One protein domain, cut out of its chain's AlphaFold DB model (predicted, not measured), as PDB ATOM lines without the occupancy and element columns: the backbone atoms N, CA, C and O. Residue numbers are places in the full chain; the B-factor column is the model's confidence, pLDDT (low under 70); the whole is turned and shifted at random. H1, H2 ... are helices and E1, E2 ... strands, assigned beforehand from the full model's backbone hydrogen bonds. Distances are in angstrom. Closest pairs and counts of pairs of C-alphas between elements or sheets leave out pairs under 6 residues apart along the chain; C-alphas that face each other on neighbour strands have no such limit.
ATOM      1  N   LYS A   8     220.544 176.165 190.635       96.50
ATOM      2  CA  LYS A   8     221.074 176.179 192.010       96.50
ATOM      3  C   LYS A   8     222.156 177.243 192.134       96.50
ATOM      4  O   LYS A   8     222.071 178.094 193.020       96.50
ATOM      5  N   SER A   9     223.110 177.232 191.209       97.44
ATOM      6  CA  SER A   9     224.183 178.229 191.162       97.44
ATOM      7  C   SER A   9     223.626 179.637 190.929       97.44
ATOM      8  O   SER A   9     223.991 180.565 191.650       97.44
ATOM      9  N   ALA A  10     222.645 179.796 190.029       97.75
ATOM     10  CA  ALA A  10     221.982 181.083 189.792       97.75
ATOM     11  C   ALA A  10     221.272 181.635 191.043       97.75
ATOM     12  O   ALA A  10     221.305 182.838 191.306       97.75
ATOM     13  N   ALA A  11     220.630 180.778 191.845       97.19
ATOM     14  CA  ALA A  11     219.995 181.203 193.092       97.19
ATOM     15  C   ALA A  11     221.015 181.643 194.156       97.19
ATOM     16  O   ALA A  11     220.750 182.607 194.878       97.19
ATOM     17  N   ILE A  12     222.161 180.960 194.253       98.25
ATOM     18  CA  ILE A  12     223.251 181.332 195.170       98.25
ATOM     19  C   ILE A  12     223.831 182.690 194.769       98.25
ATOM     20  O   ILE A  12     223.910 183.582 195.616       98.25
ATOM     21  N   GLU A  13     224.149 182.879 193.486       98.31
ATOM     22  CA  GLU A  13     224.743 184.130 193.008       98.31
ATOM     23  C   GLU A  13     223.780 185.305 193.187       98.31
ATOM     24  O   GLU A  13     224.154 186.338 193.731       98.31
ATOM     25  N   ARG A  14     222.493 185.122 192.866       97.56
ATOM     26  CA  ARG A  14     221.466 186.154 193.084       97.56
ATOM     27  C   ARG A  14     221.390 186.594 194.545       97.56
ATOM     28  O   ARG A  14     221.349 187.789 194.818       97.56
ATOM     29  N   LYS A  15     221.383 185.644 195.490       97.75
ATOM     30  CA  LYS A  15     221.349 185.954 196.929       97.75
ATOM     31  C   LYS A  15     222.599 186.709 197.371       97.75
ATOM     32  O   LYS A  15     222.471 187.675 198.118       97.75
ATOM     33  N   LYS A  16     223.777 186.287 196.904       98.25
ATOM     34  CA  LYS A  16     225.059 186.936 197.200       98.25
ATOM     35  C   LYS A  16     225.086 188.371 196.670       98.25
ATOM     36  O   LYS A  16     225.324 189.288 197.448       98.25
ATOM     37  N   THR A  17     224.780 188.566 195.390       97.94
ATOM     38  CA  THR A  17     224.775 189.888 194.749       97.94
ATOM     39  C   THR A  17     223.746 190.816 195.382       97.94
ATOM     40  O   THR A  17     224.039 191.983 195.613       97.94
ATOM     41  N   PHE A  18     222.553 190.317 195.723       98.12
ATOM     42  CA  PHE A  18     221.531 191.154 196.357       98.12
ATOM     43  C   PHE A  18     221.919 191.554 197.781       98.12
ATOM     44  O   PHE A  18     221.729 192.710 198.153       98.12
ATOM     45  N   ALA A  19     222.496 190.630 198.558       98.06
ATOM     46  CA  ALA A  19     222.993 190.925 199.900       98.06
ATOM     47  C   ALA A  19     224.104 191.980 199.867       98.06
ATOM     48  O   ALA A  19     224.104 192.907 200.672       98.06
ATOM     49  N   ASP A  20     225.029 191.849 198.918       98.56
ATOM     50  CA  ASP A  20     226.139 192.772 198.732       98.56
ATOM     51  C   ASP A  20     225.664 194.167 198.295       98.56
ATOM     52  O   ASP A  20     225.976 195.159 198.954       98.56
ATOM     53  N   ALA A  21     224.814 194.239 197.265       98.44
ATOM     54  CA  ALA A  21     224.233 195.491 196.786       98.44
ATOM     55  C   ALA A  21     223.398 196.199 197.860       98.44
ATOM     56  O   ALA A  21     223.522 197.409 198.029       98.44
ATOM     57  N   ALA A  22     222.585 195.461 198.622       98.25
ATOM     58  CA  ALA A  22     221.795 196.037 199.709       98.25
ATOM     59  C   ALA A  22     222.655 196.502 200.891       98.25
ATOM     60  O   ALA A  22     222.289 197.461 201.569       98.25
ATOM     61  N   LYS A  23     223.789 195.837 201.145       98.12
ATOM     62  CA  LYS A  23     224.734 196.228 202.198       98.12
ATOM     63  C   LYS A  23     225.537 197.468 201.814       98.12
ATOM     64  O   LYS A  23     225.763 198.322 202.664       98.12
ATOM     65  N   GLN A  24     226.005 197.539 200.570       98.19
ATOM     66  CA  GLN A  24     226.880 198.616 200.102       98.19
ATOM     67  C   GLN A  24     226.114 199.818 199.536       98.19
ATOM     68  O   GLN A  24     226.643 200.926 199.523       98.19
ATOM     69  N   GLY A  25     224.881 199.622 199.066       97.62
ATOM     70  CA  GLY A  25     224.049 200.686 198.508       97.62
ATOM     71  C   GLY A  25     224.503 201.194 197.136       97.62
ATOM     72  O   GLY A  25     224.184 202.323 196.777       97.62
ATOM     73  N   TYR A  26     225.247 200.404 196.352       98.31
ATOM     74  CA  TYR A  26     225.677 200.820 195.012       98.31
ATOM     75  C   TYR A  26     224.556 200.730 193.968       98.31
ATOM     76  O   TYR A  26     223.518 200.097 194.180       98.31
ATOM     77  N   TRP A  27     224.773 201.384 192.824       98.06
ATOM     78  CA  TRP A  27     223.887 201.325 191.663       98.06
ATOM     79  C   TRP A  27     223.925 199.954 190.991       98.06
ATOM     80  O   TRP A  27     224.994 199.427 190.684       98.06
ATOM     81  N   VAL A  28     222.750 199.410 190.696       98.38
ATOM     82  CA  VAL A  28     222.567 198.172 189.936       98.38
ATOM     83  C   VAL A  28     221.881 198.504 188.616       98.38
ATOM     84  O   VAL A  28     220.928 199.281 188.598       98.38
ATOM     85  N   ALA A  29     222.337 197.887 187.526       98.00
ATOM     86  CA  ALA A  29     221.684 197.924 186.220       98.00
ATOM     87  C   ALA A  29     221.272 196.500 185.814       98.00
ATOM     88  O   ALA A  29     222.121 195.638 185.580       98.00
ATOM     89  N   GLY A  30     219.966 196.234 185.771       97.19
ATOM     90  CA  GLY A  30     219.410 194.918 185.458       97.19
ATOM     91  C   GLY A  30     218.804 194.861 184.059       97.19
ATOM     92  O   GLY A  30     217.847 195.573 183.775       97.19
ATOM     93  N   ALA A  31     219.293 193.947 183.216       97.69
ATOM     94  CA  ALA A  31     218.874 193.817 181.813       97.69
ATOM     95  C   ALA A  31     217.371 193.539 181.605       97.69
ATOM     96  O   ALA A  31     216.831 193.839 180.548       97.69
ATOM     97  N   HIS A  32     216.702 192.961 182.605       96.38
ATOM     98  CA  HIS A  32     215.291 192.564 182.531       96.38
ATOM     99  C   HIS A  32     214.427 193.231 183.613       96.38
ATOM    100  O   HIS A  32     213.345 192.741 183.936       96.38
ATOM    101  N   LEU A  33     214.911 194.322 184.210       96.44
ATOM    102  CA  LEU A  33     214.111 195.158 185.105       96.44
ATOM    103  C   LEU A  33     213.341 196.216 184.293       96.44
ATOM    104  O   LEU A  33     213.746 196.515 183.167       96.44
ATOM    105  N   PRO A  34     212.248 196.799 184.831       97.12
ATOM    106  CA  PRO A  34     211.520 197.864 184.147       97.12
ATOM    107  C   PRO A  34     212.466 198.983 183.709       97.12
ATOM    108  O   PRO A  34     213.227 199.503 184.527       97.12
ATOM    109  N   PHE A  35     212.434 199.325 182.418       96.31
ATOM    110  CA  PHE A  35     213.315 200.330 181.829       96.31
ATOM    111  C   PHE A  35     213.232 201.656 182.617       96.31
ATOM    112  O   PHE A  35     212.118 202.087 182.924       96.31
ATOM    113  N   PRO A  36     214.367 202.301 182.973       96.81
ATOM    114  CA  PRO A  36     215.740 202.080 182.489       96.81
ATOM    115  C   PRO A  36     216.521 200.945 183.174       96.81
ATOM    116  O   PRO A  36     217.693 200.743 182.875       96.81
ATOM    117  N   GLY A  37     215.906 200.209 184.100       97.44
ATOM    118  CA  GLY A  37     216.532 199.073 184.781       97.44
ATOM    119  C   GLY A  37     217.623 199.452 185.787       97.44
ATOM    120  O   GLY A  37     218.349 198.568 186.237       97.44
ATOM    121  N   ILE A  38     217.734 200.738 186.146       98.25
ATOM    122  CA  ILE A  38     218.741 201.278 187.070       98.25
ATOM    123  C   ILE A  38     218.099 201.628 188.416       98.25
ATOM    124  O   ILE A  38     217.008 202.202 188.466       98.25
ATOM    125  N   GLY A  39     218.774 201.283 189.509       98.25
ATOM    126  CA  GLY A  39     218.266 201.488 190.862       98.25
ATOM    127  C   GLY A  39     219.168 200.896 191.937       98.25
ATOM    128  O   GLY A  39     220.310 200.512 191.675       98.25
ATOM    129  N   HIS A  40     218.628 200.805 193.147       98.38
ATOM    130  CA  HIS A  40     219.268 200.206 194.314       98.38
ATOM    131  C   HIS A  40     218.454 199.028 194.851       98.38
ATOM    132  O   HIS A  40     217.246 198.917 194.628       98.38
ATOM    133  N   LEU A  41     219.116 198.167 195.621       98.06
ATOM    134  CA  LEU A  41     218.459 197.146 196.431       98.06
ATOM    135  C   LEU A  41     218.457 197.567 197.898       98.06
ATOM    136  O   LEU A  41     219.437 198.108 198.400       98.06
ATOM    137  N   ARG A  42     217.359 197.277 198.595       97.81
ATOM    138  CA  ARG A  42     217.232 197.468 200.045       97.81
ATOM    139  C   ARG A  42     216.696 196.191 200.678       97.81
ATOM    140  O   ARG A  42     215.746 195.614 200.158       97.81
ATOM    141  N   ALA A  43     217.279 195.752 201.791       97.56
ATOM    142  CA  ALA A  43     216.768 194.604 202.540       97.56
ATOM    143  C   ALA A  43     215.408 194.931 203.185       97.56
ATOM    144  O   ALA A  43     215.235 196.016 203.745       97.56
ATOM    145  N   MET A  44     214.445 194.012 203.092       96.75
ATOM    146  CA  MET A  44     213.102 194.156 203.671       96.75
ATOM    147  C   MET A  44     212.463 192.777 203.883       96.75
ATOM    148  O   MET A  44     212.465 191.963 202.964       96.75
ATOM    149  N   ASP A  45     211.936 192.514 205.085       92.19
ATOM    150  CA  ASP A  45     211.137 191.325 205.441       92.19
ATOM    151  C   ASP A  45     211.722 189.971 204.993       92.19
ATOM    152  O   ASP A  45     211.045 189.122 204.417       92.19
ATOM    153  N   GLY A  46     213.020 189.758 205.230       91.69
ATOM    154  CA  GLY A  46     213.707 188.517 204.840       91.69
ATOM    155  C   GLY A  46     214.002 188.395 203.336       91.69
ATOM    156  O   GLY A  46     214.506 187.362 202.892       91.69
ATOM    157  N   GLY A  47     213.735 189.447 202.561       96.31
ATOM    158  CA  GLY A  47     214.063 189.578 201.146       96.31
ATOM    159  C   GLY A  47     214.617 190.963 200.805       96.31
ATOM    160  O   GLY A  47     215.279 191.612 201.619       96.31
ATOM    161  N   TYR A  48     214.361 191.406 199.574       97.88
ATOM    162  CA  TYR A  48     214.836 192.687 199.058       97.88
ATOM    163  C   TYR A  48     213.738 193.394 198.278       97.88
ATOM    164  O   TYR A  48     212.954 192.753 197.577       97.88
ATOM    165  N   ILE A  49     213.740 194.718 198.350       97.69
ATOM    166  CA  ILE A  49     212.924 195.582 197.509       97.69
ATOM    167  C   ILE A  49     213.813 196.325 196.510       97.69
ATOM    168  O   ILE A  49     214.915 196.769 196.845       97.69
ATOM    169  N   TRP A  50     213.321 196.439 195.277       97.81
ATOM    170  CA  TRP A  50     213.924 197.251 194.227       97.81
ATOM    171  C   TRP A  50     213.504 198.711 194.386       97.81
ATOM    172  O   TRP A  50     212.311 199.010 194.441       97.81
ATOM    173  N   VAL A  51     214.481 199.611 194.439       97.94
ATOM    174  CA  VAL A  51     214.264 201.058 194.516       97.94
ATOM    175  C   VAL A  51     214.758 201.676 193.204       97.94
ATOM    176  O   VAL A  51     215.969 201.837 193.041       97.94
ATOM    177  N   PRO A  52     213.866 201.964 192.238       97.88
ATOM    178  CA  PRO A  52     214.267 202.517 190.948       97.88
ATOM    179  C   PRO A  52     214.848 203.926 191.101       97.88
ATOM    180  O   PRO A  52     214.483 204.669 192.014       97.88
ATOM    181  N   VAL A  53     215.757 204.289 190.194       97.25
ATOM    182  CA  VAL A  53     216.338 205.635 190.135       97.25
ATOM    183  C   VAL A  53     215.253 206.700 189.955       97.25
ATOM    184  O   VAL A  53     214.318 206.529 189.172       97.25
TER     185      VAL A  53
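What this domain is: This is residues 8 to 53 of the 59 residues of the protein "Metallo hydrolase" of mine drainage metagenome (UniProt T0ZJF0). A two-stranded hairpin, E1 and E2, has one helix, H1, packed on it by residues 15 to 24, mostly at E1, while residues 8 to 14 of H1 stick out free. A looping stretch, residues 25 to 37, leads from H1 back to E1. The printed part has 46 residues with one named helix and two named strands, in the order H1, E1, E2; the sheet E1 - E2 is antiparallel and the class is mixed. It is compact, with a radius of gyration of the C-alphas of 10.5 A and spans of 28 by 20 by 17 A.

Where its parts are: E1, residues 38 to 44, measures 18.9 A. E2, residues 47 to 52, measures 16.5 A and ends at C-alpha 52 (214.267, 202.517, 190.948). H1, residues 8 to 24, measures 24.5 A from C-alpha 8 (221.074, 176.179, 192.010).

How they stand to each other: Hairpin E1 and E2 is antiparallel at 149 degrees, with N 42 and O 49 3.0 A apart, within hydrogen-bond range. The closest C-alphas of H1 and E1, Ala 22 and Arg 42, are 4.8 A apart. In H1 every O i to N i+4 pair is within hydrogen-bond range.

The domain as a whole: The farthest C-alphas, Lys 8 and Val 53, are 29.9 A apart. The printed part has no cut; the link H1 to E1 is long. No printed residue is under 70.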